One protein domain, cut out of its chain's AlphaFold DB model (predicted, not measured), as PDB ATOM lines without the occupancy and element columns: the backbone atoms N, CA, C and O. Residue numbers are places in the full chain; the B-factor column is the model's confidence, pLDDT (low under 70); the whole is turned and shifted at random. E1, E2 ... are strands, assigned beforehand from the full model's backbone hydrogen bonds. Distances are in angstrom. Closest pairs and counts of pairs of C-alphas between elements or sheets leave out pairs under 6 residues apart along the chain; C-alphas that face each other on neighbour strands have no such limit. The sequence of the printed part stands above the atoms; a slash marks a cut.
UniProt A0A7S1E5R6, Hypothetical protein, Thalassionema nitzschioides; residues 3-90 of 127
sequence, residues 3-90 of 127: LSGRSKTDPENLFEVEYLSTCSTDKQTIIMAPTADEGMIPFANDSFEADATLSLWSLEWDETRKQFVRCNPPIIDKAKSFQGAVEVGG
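What this domain is: This is residues 3 to 90 of the 127 residues of the protein "Hypothetical protein" of Thalassionema nitzschioides (UniProt A0A7S1E5R6). A long, narrow, twisted single sheet is built along E5, with E2 on one side of it and E7 and E6, one after the other, on the other side; short E1 edges E2. Beyond one end of this sheet lies a small separate hairpin, E3 and E4, and together they make a rod. The printed part has 88 residues, with no named helix and seven strands, E1 to E7 in chain order, and its class is all strand. Neighbours are antiparallel throughout. The whole is extended, with a radius of gyration of the C-alphas of 18.7 A and spans of 59 by 25 by 19 A.

Where its parts are: E5, residues 48 to 62, is the longest strand, 39.7 A from C-alpha 48 at (115.189, 84.373, 172.005) to C-alpha 62 at (108.061, 78.983, 133.277). E2, residues 15 to 28, measures 32.6 A and bends by 104 degrees at residue 25. E7, residues 76 to 84, measures 18.4 A and bends by 64 degrees at residue 81. E1 is residues 3 to 6, from C-alpha 3 at (110.697, 86.353, 155.860), and E6 is residues 67 to 70. E3 is residues 31 to 35 and E4 residues 39 to 44.

How they stand to each other: In the branched sheet E5 and E2 are antiparallel neighbours, with 164 degrees between their N-to-C directions and with N 53 and O 20 within hydrogen-bond range at 2.8 A. E7 pairs with E5 at residues 48 to 56, N 52 and O 81 at 2.8 A; E6 pairs with it at 59 to 62, N 69 and O 60 at 2.8 A. The hairpin E1 and E2 has N 3 and O 19 at 2.8 A. E2 runs on into E3 at 85 degrees; in the hairpin E3 and E4, N 35 and O 39 are 2.8 A apart. E3 and E4 are apart from the five other strands.

The domain as a whole: The C-alphas farthest apart, of Gly 39 and Thr 64, are 59.7 A apart. The printed part has no cut and no long link. The mean pLDDT of the printed part is 74.9; 39 residues are under 70, among them 23 to 36 and 83 to 90.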
ATOM      1  N   LEU A   3     109.942  85.495 156.762       76.19
ATOM      2  CA  LEU A   3     110.697  86.353 155.860       76.19
ATOM      3  C   LEU A   3     110.868  85.616 154.537       76.19
ATOM      4  O   LEU A   3     111.193  84.433 154.513       76.19
ATOM      5  N   SER A   4     110.654  86.313 153.431       80.94
ATOM      6  CA  SER A   4     110.884  85.762 152.099       80.94
ATOM      7  C   SER A   4     111.539  86.803 151.214       80.94
ATOM      8  O   SER A   4     111.170  87.979 151.250       80.94
ATOM      9  N   GLY A   5     112.500  86.373 150.407       81.88
ATOM     10  CA  GLY A   5     113.259  87.248 149.530       81.88
ATOM     11  C   GLY A   5     113.569  86.571 148.209       81.88
ATOM     12  O   GLY A   5     113.849  85.378 148.161       81.88
ATOM     13  N   ARG A   6     113.548  87.357 147.137       84.06
ATOM     14  CA  ARG A   6     113.883  86.912 145.786       84.06
ATOM     15  C   ARG A   6     115.073  87.706 145.271       84.06
ATOM     16  O   ARG A   6     115.092  88.931 145.440       84.06
ATOM     17  N   SER A   7     116.047  87.051 144.644       81.88
ATOM     18  CA  SER A   7     117.114  87.781 143.957       81.88
ATOM     19  C   SER A   7     116.532  88.527 142.743       81.88
ATOM     20  O   SER A   7     115.645  88.033 142.049       81.88
ATOM     21  N   LYS A   8     116.959  89.783 142.550       68.56
ATOM     22  CA  LYS A   8     116.460  90.684 141.487       68.56
ATOM     23  C   LYS A   8     117.553  91.170 140.534       68.56
ATOM     24  O   LYS A   8     117.251  91.839 139.557       68.56
ATOM     25  N   THR A   9     118.814  90.934 140.875       60.50
ATOM     26  CA  THR A   9     119.962  91.665 140.313       60.50
ATOM     27  C   THR A   9     120.884  90.810 139.455       60.50
ATOM     28  O   THR A   9     121.754  91.371 138.801       60.50
ATOM     29  N   ASP A  10     120.704  89.490 139.440       66.12
ATOM     30  CA  ASP A  10     121.540  88.561 138.681       66.12
ATOM     31  C   ASP A  10     120.631  87.580 137.917       66.12
ATOM     32  O   ASP A  10     120.019  86.721 138.557       66.12
ATOM     33  N   PRO A  11     120.474  87.736 136.588       66.69
ATOM     34  CA  PRO A  11     119.622  86.866 135.776       66.69
ATOM     35  C   PRO A  11     120.124  85.420 135.718       66.69
ATOM     36  O   PRO A  11     119.326  84.519 135.482       66.69
ATOM     37  N   GLU A  12     121.423  85.194 135.930       67.88
ATOM     38  CA  GLU A  12     122.034  83.863 135.844       67.88
ATOM     39  C   GLU A  12     121.878  83.070 137.147       67.88
ATOM     40  O   GLU A  12     121.955  81.846 137.143       67.88
ATOM     41  N   ASN A  13     121.629  83.757 138.267       69.06
ATOM     42  CA  ASN A  13     121.495  83.150 139.589       69.06
ATOM     43  C   ASN A  13     120.238  83.667 140.292       69.06
ATOM     44  O   ASN A  13     120.286  84.422 141.275       69.06
ATOM     45  N   LEU A  14     119.088  83.244 139.769       87.56
ATOM     46  CA  LEU A  14     117.797  83.542 140.365       87.56
ATOM     47  C   LEU A  14     117.460  82.523 141.451       87.56
ATOM     48  O   LEU A  14     117.356  81.325 141.205       87.56
ATOM     49  N   PHE A  15     117.279  83.023 142.669       88.38
ATOM     50  CA  PHE A  15     116.920  82.206 143.818       88.38
ATOM     51  C   PHE A  15     115.872  82.895 144.682       88.38
ATOM     52  O   PHE A  15     115.754  84.126 144.723       88.38
ATOM     53  N   GLU A  16     115.108  82.073 145.385       88.94
ATOM     54  CA  GLU A  16     114.154  82.497 146.393       88.94
ATOM     55  C   GLU A  16     114.529  81.877 147.734       88.94
ATOM     56  O   GLU A  16     114.829  80.689 147.825       88.94
ATOM     57  N   VAL A  17     114.522  82.703 148.774       88.44
ATOM     58  CA  VAL A  17     114.783  82.310 150.155       88.44
ATOM     59  C   VAL A  17     113.492  82.455 150.937       88.44
ATOM     60  O   VAL A  17     112.836  83.496 150.862       88.44
ATOM     61  N   GLU A  18     113.171  81.451 151.741       87.44
ATOM     62  CA  GLU A  18     112.163  81.538 152.789       87.44
ATOM     63  C   GLU A  18     112.817  81.219 154.130       87.44
ATOM     64  O   GLU A  18     113.490  80.204 154.288       87.44
ATOM     65  N   TYR A  19     112.614  82.099 155.099       82.06
ATOM     66  CA  TYR A  19     113.030  81.921 156.477       82.06
ATOM     67  C   TYR A  19     111.796  82.009 157.368       82.06
ATOM     68  O   TYR A  19     111.082  83.016 157.384       82.06
ATOM     69  N   LEU A  20     111.530  80.942 158.106       82.19
ATOM     70  CA  LEU A  20     110.470  80.875 159.101       82.19
ATOM     71  C   LEU A  20     111.129  80.828 160.469       82.19
ATOM     72  O   LEU A  20     112.095  80.103 160.660       82.19
ATOM     73  N   SER A  21     110.611  81.594 161.414       76.62
ATOM     74  CA  SER A  21     111.058  81.565 162.799       76.62
ATOM     75  C   SER A  21     109.846  81.634 163.705       76.62
ATOM     76  O   SER A  21     109.050  82.573 163.615       76.62
ATOM     77  N   THR A  22     109.683  80.641 164.564       74.19
ATOM     78  CA  THR A  22     108.656  80.619 165.600       74.19
ATOM     79  C   THR A  22     109.334  80.730 166.952       74.19
ATOM     80  O   THR A  22     110.250  79.975 167.258       74.19
ATOM     81  N   CYS A  23     108.902  81.705 167.745       68.88
ATOM     82  CA  CYS A  23     109.300  81.817 169.139       68.88
ATOM     83  C   CYS A  23     108.200  81.183 169.977       68.88
ATOM     84  O   CYS A  23     107.025  81.508 169.777       68.88
ATOM     85  N   SER A  24     108.577  80.298 170.887       62.25
ATOM     86  CA  SER A  24     107.648  79.795 171.886       62.25
ATOM     87  C   SER A  24     107.602  80.782 173.052       62.25
ATOM     88  O   SER A  24     108.634  81.287 173.497       62.25
ATOM     89  N   THR A  25     106.403  81.127 173.519       60.06
ATOM     90  CA  THR A  25     106.193  82.140 174.570       60.06
ATOM     91  C   THR A  25     106.831  81.770 175.908       60.06
ATOM     92  O   THR A  25     107.110  82.650 176.711       60.06
ATOM     93  N   ASP A  26     107.103  80.487 176.131       61.91
ATOM     94  CA  ASP A  26     107.754  79.923 177.314       61.91
ATOM     95  C   ASP A  26     109.294  80.001 177.287       61.91
ATOM     96  O   ASP A  26     109.919  79.794 178.325       61.91
ATOM     97  N   LYS A  27     109.920  80.331 176.146       59.34
ATOM     98  CA  LYS A  27     111.390  80.386 175.984       59.34
ATOM     99  C   LYS A  27     111.922  81.772 175.609       59.34
ATOM    100  O   LYS A  27     112.893  81.921 174.860       59.34
ATOM    101  N   GLN A  28     111.266  82.809 176.115       56.16
ATOM    102  CA  GLN A  28     111.672  84.193 175.893       56.16
ATOM    103  C   GLN A  28     112.675  84.626 176.962       56.16
ATOM    104  O   GLN A  28     112.397  84.539 178.156       56.16
ATOM    105  N   THR A  29     113.836  85.127 176.538       55.56
ATOM    106  CA  THR A  29     114.699  85.896 177.441       55.56
ATOM    107  C   THR A  29     114.209  87.335 177.416       55.56
ATOM    108  O   THR A  29     114.417  88.054 176.441       55.56
ATOM    109  N   ILE A  30     113.515  87.729 178.480       59.69
ATOM    110  CA  ILE A  30     113.022  89.091 178.659       59.69
ATOM    111  C   ILE A  30     114.214  89.985 179.004       59.69
ATOM    112  O   ILE A  30     114.826  89.814 180.059       59.69
ATOM    113  N   ILE A  31     114.534  90.950 178.141       56.41
ATOM    114  CA  ILE A  31     115.516  91.987 178.461       56.41
ATOM    115  C   ILE A  31     114.767  93.230 178.924       56.41
ATOM    116  O   ILE A  31     113.899  93.782 178.240       56.41
ATOM    117  N   MET A  32     115.114  93.644 180.136       63.75
ATOM    118  CA  MET A  32     114.601  94.856 180.750       63.75
ATOM    119  C   MET A  32     115.289  96.053 180.095       63.75
ATOM    120  O   MET A  32     116.519  96.123 180.081       63.75
ATOM    121  N   ALA A  33     114.506  96.992 179.575       63.03
ATOM    122  CA  ALA A  33     115.016  98.229 179.002       63.03
ATOM    123  C   ALA A  33     114.577  99.423 179.863       63.03
ATOM    124  O   ALA A  33     113.435  99.441 180.331       63.03
ATOM    125  N   PRO A  34     115.458 100.413 180.083       63.50
ATOM    126  CA  PRO A  34     115.086 101.648 180.753       63.50
ATOM    127  C   PRO A  34     114.241 102.524 179.827       63.50
ATOM    128  O   PRO A  34     114.613 102.778 178.681       63.50
ATOM    129  N   THR A  35     113.132 103.031 180.349       65.69
ATOM    130  CA  THR A  35     112.215 103.935 179.657       65.69
ATOM    131  C   THR A  35     112.105 105.246 180.413       65.69
ATOM    132  O   THR A  35     112.330 105.297 181.624       65.69
ATOM    133  N   ALA A  36     111.814 106.329 179.686       68.81
ATOM    134  CA  ALA A  36     111.788 107.673 180.258       68.81
ATOM    135  C   ALA A  36     110.709 107.828 181.343       68.81
ATOM    136  O   ALA A  36     110.957 108.492 182.346       68.81
ATOM    137  N   ASP A  37     109.560 107.171 181.157       73.25
ATOM    138  CA  ASP A  37     108.367 107.384 181.983       73.25
ATOM    139  C   ASP A  37     108.053 106.208 182.925       73.25
ATOM    140  O   ASP A  37     107.430 106.405 183.966       73.25
ATOM    141  N   GLU A  38     108.497 104.987 182.600       69.00
ATOM    142  CA  GLU A  38     108.106 103.760 183.321       69.00
ATOM    143  C   GLU A  38     109.300 103.018 183.955       69.00
ATOM    144  O   GLU A  38     109.123 102.000 184.625       69.00
ATOM    145  N   GLY A  39     110.528 103.528 183.803       72.19
ATOM    146  CA  GLY A  39     111.725 102.924 184.388       72.19
ATOM    147  C   GLY A  39     112.141 101.625 183.688       72.19
ATOM    148  O   GLY A  39     112.118 101.539 182.466       72.19
ATOM    149  N   MET A  40     112.596 100.617 184.437       68.00
ATOM    150  CA  MET A  40     113.000  99.331 183.850       68.00
ATOM    151  C   MET A  40     111.763  98.478 183.567       68.00
ATOM    152  O   MET A  40     111.192  97.906 184.494       68.00
ATOM    153  N   ILE A  41     111.393  98.333 182.296       66.81
ATOM    154  CA  ILE A  41     110.264  97.490 181.877       66.81
ATOM    155  C   ILE A  41     110.702  96.438 180.848       66.81
ATOM    156  O   ILE A  41     111.694  96.633 180.137       66.81
ATOM    157  N   PRO A  42     109.997  95.297 180.765       61.66
ATOM    158  CA  PRO A  42     110.272  94.268 179.768       61.66
ATOM    159  C   PRO A  42     109.910  94.782 178.369       61.66
ATOM    160  O   PRO A  42     108.737  94.812 178.006       61.66
ATOM    161  N   PHE A  43     110.907  95.213 177.591       57.12
ATOM    162  CA  PHE A  43     110.658  95.903 176.317       57.12
ATOM    163  C   PHE A  43     111.377  95.292 175.110       57.12
ATOM    164  O   PHE A  43     110.916  95.464 173.984       57.12
ATOM    165  N   ALA A  44     112.479  94.561 175.313       51.59
ATOM    166  CA  ALA A  44     113.287  94.036 174.214       51.59
ATOM    167  C   ALA A  44     113.454  92.511 174.290       51.59
ATOM    168  O   ALA A  44     113.850  91.957 175.311       51.59
ATOM    169  N   ASN A  45     113.204  91.839 173.166       52.47
ATOM    170  CA  ASN A  45     113.588  90.447 172.938       52.47
ATOM    171  C   ASN A  45     114.851  90.444 172.057       52.47
ATOM    172  O   ASN A  45     114.762  90.197 170.858       52.47
ATOM    173  N   ASP A  46     116.012  90.791 172.626       49.59
ATOM    174  CA  ASP A  46     117.286  90.931 171.881       49.59
ATOM    175  C   ASP A  46     117.868  89.562 171.466       49.59
ATOM    176  O   ASP A  46     118.622  89.423 170.505       49.59
ATOM    177  N   SER A  47     117.501  88.494 172.180       52.25
ATOM    178  CA  SER A  47     117.863  87.111 171.860       52.25
ATOM    179  C   SER A  47     116.796  86.174 172.415       52.25
ATOM    180  O   SER A  47     116.520  86.192 173.612       52.25
ATOM    181  N   PHE A  48     116.172  85.362 171.565       59.38
ATOM    182  CA  PHE A  48     115.189  84.373 172.005       59.38
ATOM    183  C   PHE A  48     115.499  83.005 171.405       59.38
ATOM    184  O   PHE A  48     116.043  82.893 170.302       59.38
ATOM    185  N   GLU A  49     115.168  81.949 172.148       65.81
ATOM    186  CA  GLU A  49     115.193  80.605 171.585       65.81
ATOM    187  C   GLU A  49     114.071  80.532 170.548       65.81
ATOM    188  O   GLU A  49     112.902  80.799 170.837       65.81
ATOM    189  N   ALA A  50     114.448  80.256 169.306       70.75
ATOM    190  CA  ALA A  50     113.532  80.295 168.184       70.75
ATOM    191  C   ALA A  50     113.732  79.057 167.337       70.75
ATOM    192  O   ALA A  50     114.839  78.806 166.866       70.75
ATOM    193  N   ASP A  51     112.647  78.348 167.059       81.69
ATOM    194  CA  ASP A  51     112.652  77.337 166.018       81.69
ATOM    195  C   ASP A  51     112.686  78.055 164.672       81.69
ATOM    196  O   ASP A  51     111.690  78.610 164.197       81.69
ATOM    197  N   ALA A  52     113.870  78.097 164.077       83.44
ATOM    198  CA  ALA A  52     114.127  78.712 162.795       83.44
ATOM    199  C   ALA A  52     114.317  77.643 161.719       83.44
ATOM    200  O   ALA A  52     115.066  76.682 161.896       83.44
ATOM    201  N   THR A  53     113.671  77.829 160.572       89.62
ATOM    202  CA  THR A  53     113.866  77.003 159.381       89.62
ATOM    203  C   THR A  53     114.179  77.872 158.173       89.62
ATOM    204  O   THR A  53     113.430  78.802 157.870       89.62
ATOM    205  N   LEU A  54     115.249  77.536 157.459       89.62
ATOM    206  CA  LEU A  54     115.663  78.187 156.222       89.62
ATOM    207  C   LEU A  54     115.468  77.238 155.038       89.62
ATOM    208  O   LEU A  54     115.969  76.114 155.054       89.62
ATOM    209  N   SER A  55     114.817  77.732 153.992       92.75
ATOM    210  CA  SER A  55     114.697  77.050 152.710       92.75
ATOM    211  C   SER A  55     115.149  77.952 151.562       92.75
ATOM    212  O   SER A  55     114.916  79.163 151.574       92.75
ATOM    213  N   LEU A  56     115.801  77.357 150.564       92.62
ATOM    214  CA  LEU A  56     116.346  78.038 149.389       92.62
ATOM    215  C   LEU A  56     115.960  77.266 148.129       92.62
ATOM    216  O   LEU A  56     116.251  76.076 148.030       92.62
ATOM    217  N   TRP A  57     115.384  77.950 147.146       94.38
ATOM    218  CA  TRP A  57     115.044  77.392 145.836       94.38
ATOM    219  C   TRP A  57     115.804  78.122 144.735       94.38
ATOM    220  O   TRP A  57     115.890  79.352 144.766       94.38
ATOM    221  N   SER A  58     116.293  77.383 143.738       91.94
ATOM    222  CA  SER A  58     116.556  77.977 142.427       91.94
ATOM    223  C   SER A  58     115.235  78.334 141.755       91.94
ATOM    224  O   SER A  58     114.173  77.780 142.066       91.94
ATOM    225  N   LEU A  59     115.309  79.295 140.848       90.75
ATOM    226  CA  LEU A  59     114.177  79.748 140.071       90.75
ATOM    227  C   LEU A  59     114.436  79.535 138.587       90.75
ATOM    228  O   LEU A  59     115.477  79.945 138.080       90.75
ATOM    229  N   GLU A  60     113.447  78.993 137.892       90.00
ATOM    230  CA  GLU A  60     113.468  78.812 136.441       90.00
ATOM    231  C   GLU A  60     112.300  79.548 135.797       90.00
ATOM    232  O   GLU A  60     111.251  79.743 136.418       90.00
ATOM    233  N   TRP A  61     112.500  80.008 134.564       89.25
ATOM    234  CA  TRP A  61     111.448  80.663 133.800       89.25
ATOM    235  C   TRP A  61     110.426  79.627 133.330       89.25
ATOM    236  O   TRP A  61     110.757  78.723 132.570       89.25
ATOM    237  N   ASP A  62     109.181  79.776 133.768       90.38
ATOM    238  CA  ASP A  62     108.061  78.983 133.277       90.38
ATOM    239  C   ASP A  62     107.417  79.720 132.097       90.38
ATOM    240  O   ASP A  62     106.787  80.768 132.274       90.38
ATOM    241  N   GLU A  63     107.567  79.174 130.888       91.12
ATOM    242  CA  GLU A  63     106.992  79.746 129.666       91.12
ATOM    243  C   GLU A  63     105.457  79.771 129.682       91.12
ATOM    244  O   GLU A  63     104.848  80.694 129.136       91.12
ATOM    245  N   THR A  64     104.823  78.808 130.358       92.81
ATOM    246  CA  THR A  64     103.359  78.708 130.453       92.81
ATOM    247  C   THR A  64     102.810  79.802 131.358       92.81
ATOM    248  O   THR A  64     101.818  80.457 131.035       92.81
ATOM    249  N   ARG A  65     103.466  80.026 132.499       88.38
ATOM    250  CA  ARG A  65     103.044  81.020 133.497       88.38
ATOM    251  C   ARG A  65     103.658  82.401 133.280       88.38
ATOM    252  O   ARG A  65     103.279  83.335 133.983       88.38
ATOM    253  N   LYS A  66     104.592  82.534 132.330       89.69
ATOM    254  CA  LYS A  66     105.357  83.758 132.033       89.69
ATOM    255  C   LYS A  66     105.964  84.391 133.288       89.69
ATOM    256  O   LYS A  66     105.932  85.609 133.466       89.69
ATOM    257  N   GLN A  67     106.481  83.556 134.185       88.94
ATOM    258  CA  GLN A  67     107.106  83.999 135.426       88.94
ATOM    259  C   GLN A  67     108.153  82.994 135.892       88.94
ATOM    260  O   GLN A  67     108.073  81.805 135.597       88.94
ATOM    261  N   PHE A  68     109.102  83.459 136.696       87.56
ATOM    262  CA  PHE A  68     110.033  82.564 137.368       87.56
ATOM    263  C   PHE A  68     109.319  81.773 138.480       87.56
ATOM    264  O   PHE A  68     108.648  82.376 139.328       87.56
ATOM    265  N   VAL A  69     109.506  80.457 138.531       91.38
ATOM    266  CA  VAL A  69     108.905  79.541 139.520       91.38
ATOM    267  C   VAL A  69     109.978  78.761 140.278       91.38
ATOM    268  O   VAL A  69     111.099  78.625 139.801       91.38
ATOM    269  N   ARG A  70     109.641  78.271 141.477       92.62
ATOM    270  CA  ARG A  70     110.542  77.450 142.300       92.62
ATOM    271  C   ARG A  70     110.803  76.107 141.625       92.62
ATOM    272  O   ARG A  70     109.855  75.376 141.341       92.62
ATOM    273  N   CYS A  71     112.071  75.765 141.452       91.19
ATOM    274  CA  CYS A  71     112.474  74.422 141.057       91.19
ATOM    275  C   CYS A  71     112.420  73.510 142.276       91.19
ATOM    276  O   CYS A  71     112.904  73.871 143.351       91.19
ATOM    277  N   ASN A  72     111.840  72.328 142.107       89.50
ATOM    278  CA  ASN A  72     111.876  71.293 143.129       89.50
ATOM    279  C   ASN A  72     112.894  70.211 142.737       89.50
ATOM    280  O   ASN A  72     112.962  69.858 141.558       89.50
ATOM    281  N   PRO A  73     113.630  69.643 143.705       91.94
ATOM    282  CA  PRO A  73     113.598  69.971 145.134       91.94
ATOM    283  C   PRO A  73     114.329  71.294 145.470       91.94
ATOM    284  O   PRO A  73     115.136  71.765 144.670       91.94
ATOM    285  N   PRO A  74     114.065  71.897 146.648       90.44
ATOM    286  CA  PRO A  74     114.846  73.031 147.137       90.44
ATOM    287  C   PRO A  74     116.342  72.686 147.223       90.44
ATOM    288  O   PRO A  74     116.709  71.564 147.567       90.44
ATOM    289  N   ILE A  75     117.207  73.677 146.990       92.00
ATOM    290  CA  ILE A  75     118.661  73.560 147.200       92.00
ATOM    291  C   ILE A  75     118.959  73.353 148.689       92.00
ATOM    292  O   ILE A  75     119.785  72.523 149.060       92.00
ATOM    293  N   ILE A  76     118.283  74.128 149.542       91.50
ATOM    294  CA  ILE A  76     118.281  73.938 150.992       91.50
ATOM    295  C   ILE A  76     116.841  73.652 151.381       91.50
ATOM    296  O   ILE A  76     115.982  74.519 151.223       91.50
ATOM    297  N   ASP A  77     116.583  72.449 151.884       92.75
ATOM    298  CA  ASP A  77     115.263  72.055 152.367       92.75
ATOM    299  C   ASP A  77     115.217  72.125 153.896       92.75
ATOM    300  O   ASP A  77     115.760  71.264 154.589       92.75
ATOM    301  N   LYS A  78     114.580  73.180 154.420       91.44
ATOM    302  CA  LYS A  78     114.241  73.349 155.843       91.44
ATOM    303  C   LYS A  78     115.415  73.116 156.802       91.44
ATOM    304  O   LYS A  78     115.271  72.420 157.810       91.44
ATOM    305  N   ALA A  79     116.564  73.730 156.533       90.00
ATOM    306  CA  ALA A  79     117.680  73.729 157.475       90.00
ATOM    307  C   ALA A  79     117.237  74.357 158.805       90.00
ATOM    308  O   ALA A  79     116.692  75.462 158.805       90.00
ATOM    309  N   LYS A  80     117.443  73.648 159.921       89.12
ATOM    310  CA  LYS A  80     116.929  74.031 161.243       89.12
ATOM    311  C   LYS A  80     117.996  74.706 162.103       89.12
ATOM    312  O   LYS A  80     119.149  74.285 162.102       89.12
ATOM    313  N   SER A  81     117.584  75.703 162.875       82.25
ATOM    314  CA  SER A  81     118.355  76.324 163.954       82.25
ATOM    315  C   SER A  81     117.425  76.590 165.136       82.25
ATOM    316  O   SER A  81     116.247  76.855 164.929       82.25
ATOM    317  N   PHE A  82     117.961  76.532 166.353       75.69
ATOM    318  CA  PHE A  82     117.249  76.904 167.587       75.69
ATOM    319  C   PHE A  82     117.608  78.320 168.066       75.69
ATOM    320  O   PHE A  82     117.124  78.798 169.089       75.69
ATOM    321  N   GLN A  83     118.496  78.994 167.333       67.00
ATOM    322  CA  GLN A  83     118.974  80.332 167.650       67.00
ATOM    323  C   GLN A  83     118.301  81.346 166.725       67.00
ATOM    324  O   GLN A  83     118.493  81.299 165.507       67.00
ATOM    325  N   GLY A  84     117.533  82.267 167.313       59.91
ATOM    326  CA  GLY A  84     116.991  83.442 166.643       59.91
ATOM    327  C   GLY A  84     117.535  84.712 167.289       59.91
ATOM    328  O   GLY A  84     117.131  85.072 168.390       59.91
ATOM    329  N   ALA A  85     118.441  85.404 166.601       52.69
ATOM    330  CA  ALA A  85     118.808  86.773 166.944       52.69
ATOM    331  C   ALA A  85     118.074  87.708 165.979       52.69
ATOM    332  O   ALA A  85     118.244  87.612 164.761       52.69
ATOM    333  N   VAL A  86     117.222  88.577 166.514       53.84
ATOM    334  CA  VAL A  86     116.687  89.716 165.767       53.84
ATOM    335  C   VAL A  86     117.574  90.890 166.144       53.84
ATOM    336  O   VAL A  86     117.503  91.352 167.274       53.84
ATOM    337  N   GLU A  87     118.426  91.356 165.226       47.53
ATOM    338  CA  GLU A  87     119.108  92.641 165.415       47.53
ATOM    339  C   GLU A  87     118.039  93.725 165.578       47.53
ATOM    340  O   GLU A  87     117.294  94.027 164.639       47.53
ATOM    341  N   VAL A  88     117.947  94.297 166.780       49.94
ATOM    342  CA  VAL A  88     117.056  95.420 167.073       49.94
ATOM    343  C   VAL A  88     117.693  96.712 166.547       49.94
ATOM    344  O   VAL A  88     118.301  97.481 167.276       49.94
ATOM    345  N   GLY A  89     117.598  96.940 165.241       49.84
ATOM    346  CA  GLY A  89     118.020  98.165 164.561       49.84
ATOM    347  C   GLY A  89     116.934  99.245 164.486       49.84
ATOM    348  O   GLY A  89     116.616  99.705 163.398       49.84
ATOM    349  N   GLY A  90     116.358  99.684 165.606       49.16
ATOM    350  CA  GLY A  90     115.372 100.771 165.598       49.16
ATOM    351  C   GLY A  90     115.078 101.337 166.983       49.16
ATOM    352  O   GLY A  90     115.619 100.838 167.970       49.16
TER     353      GLY A  90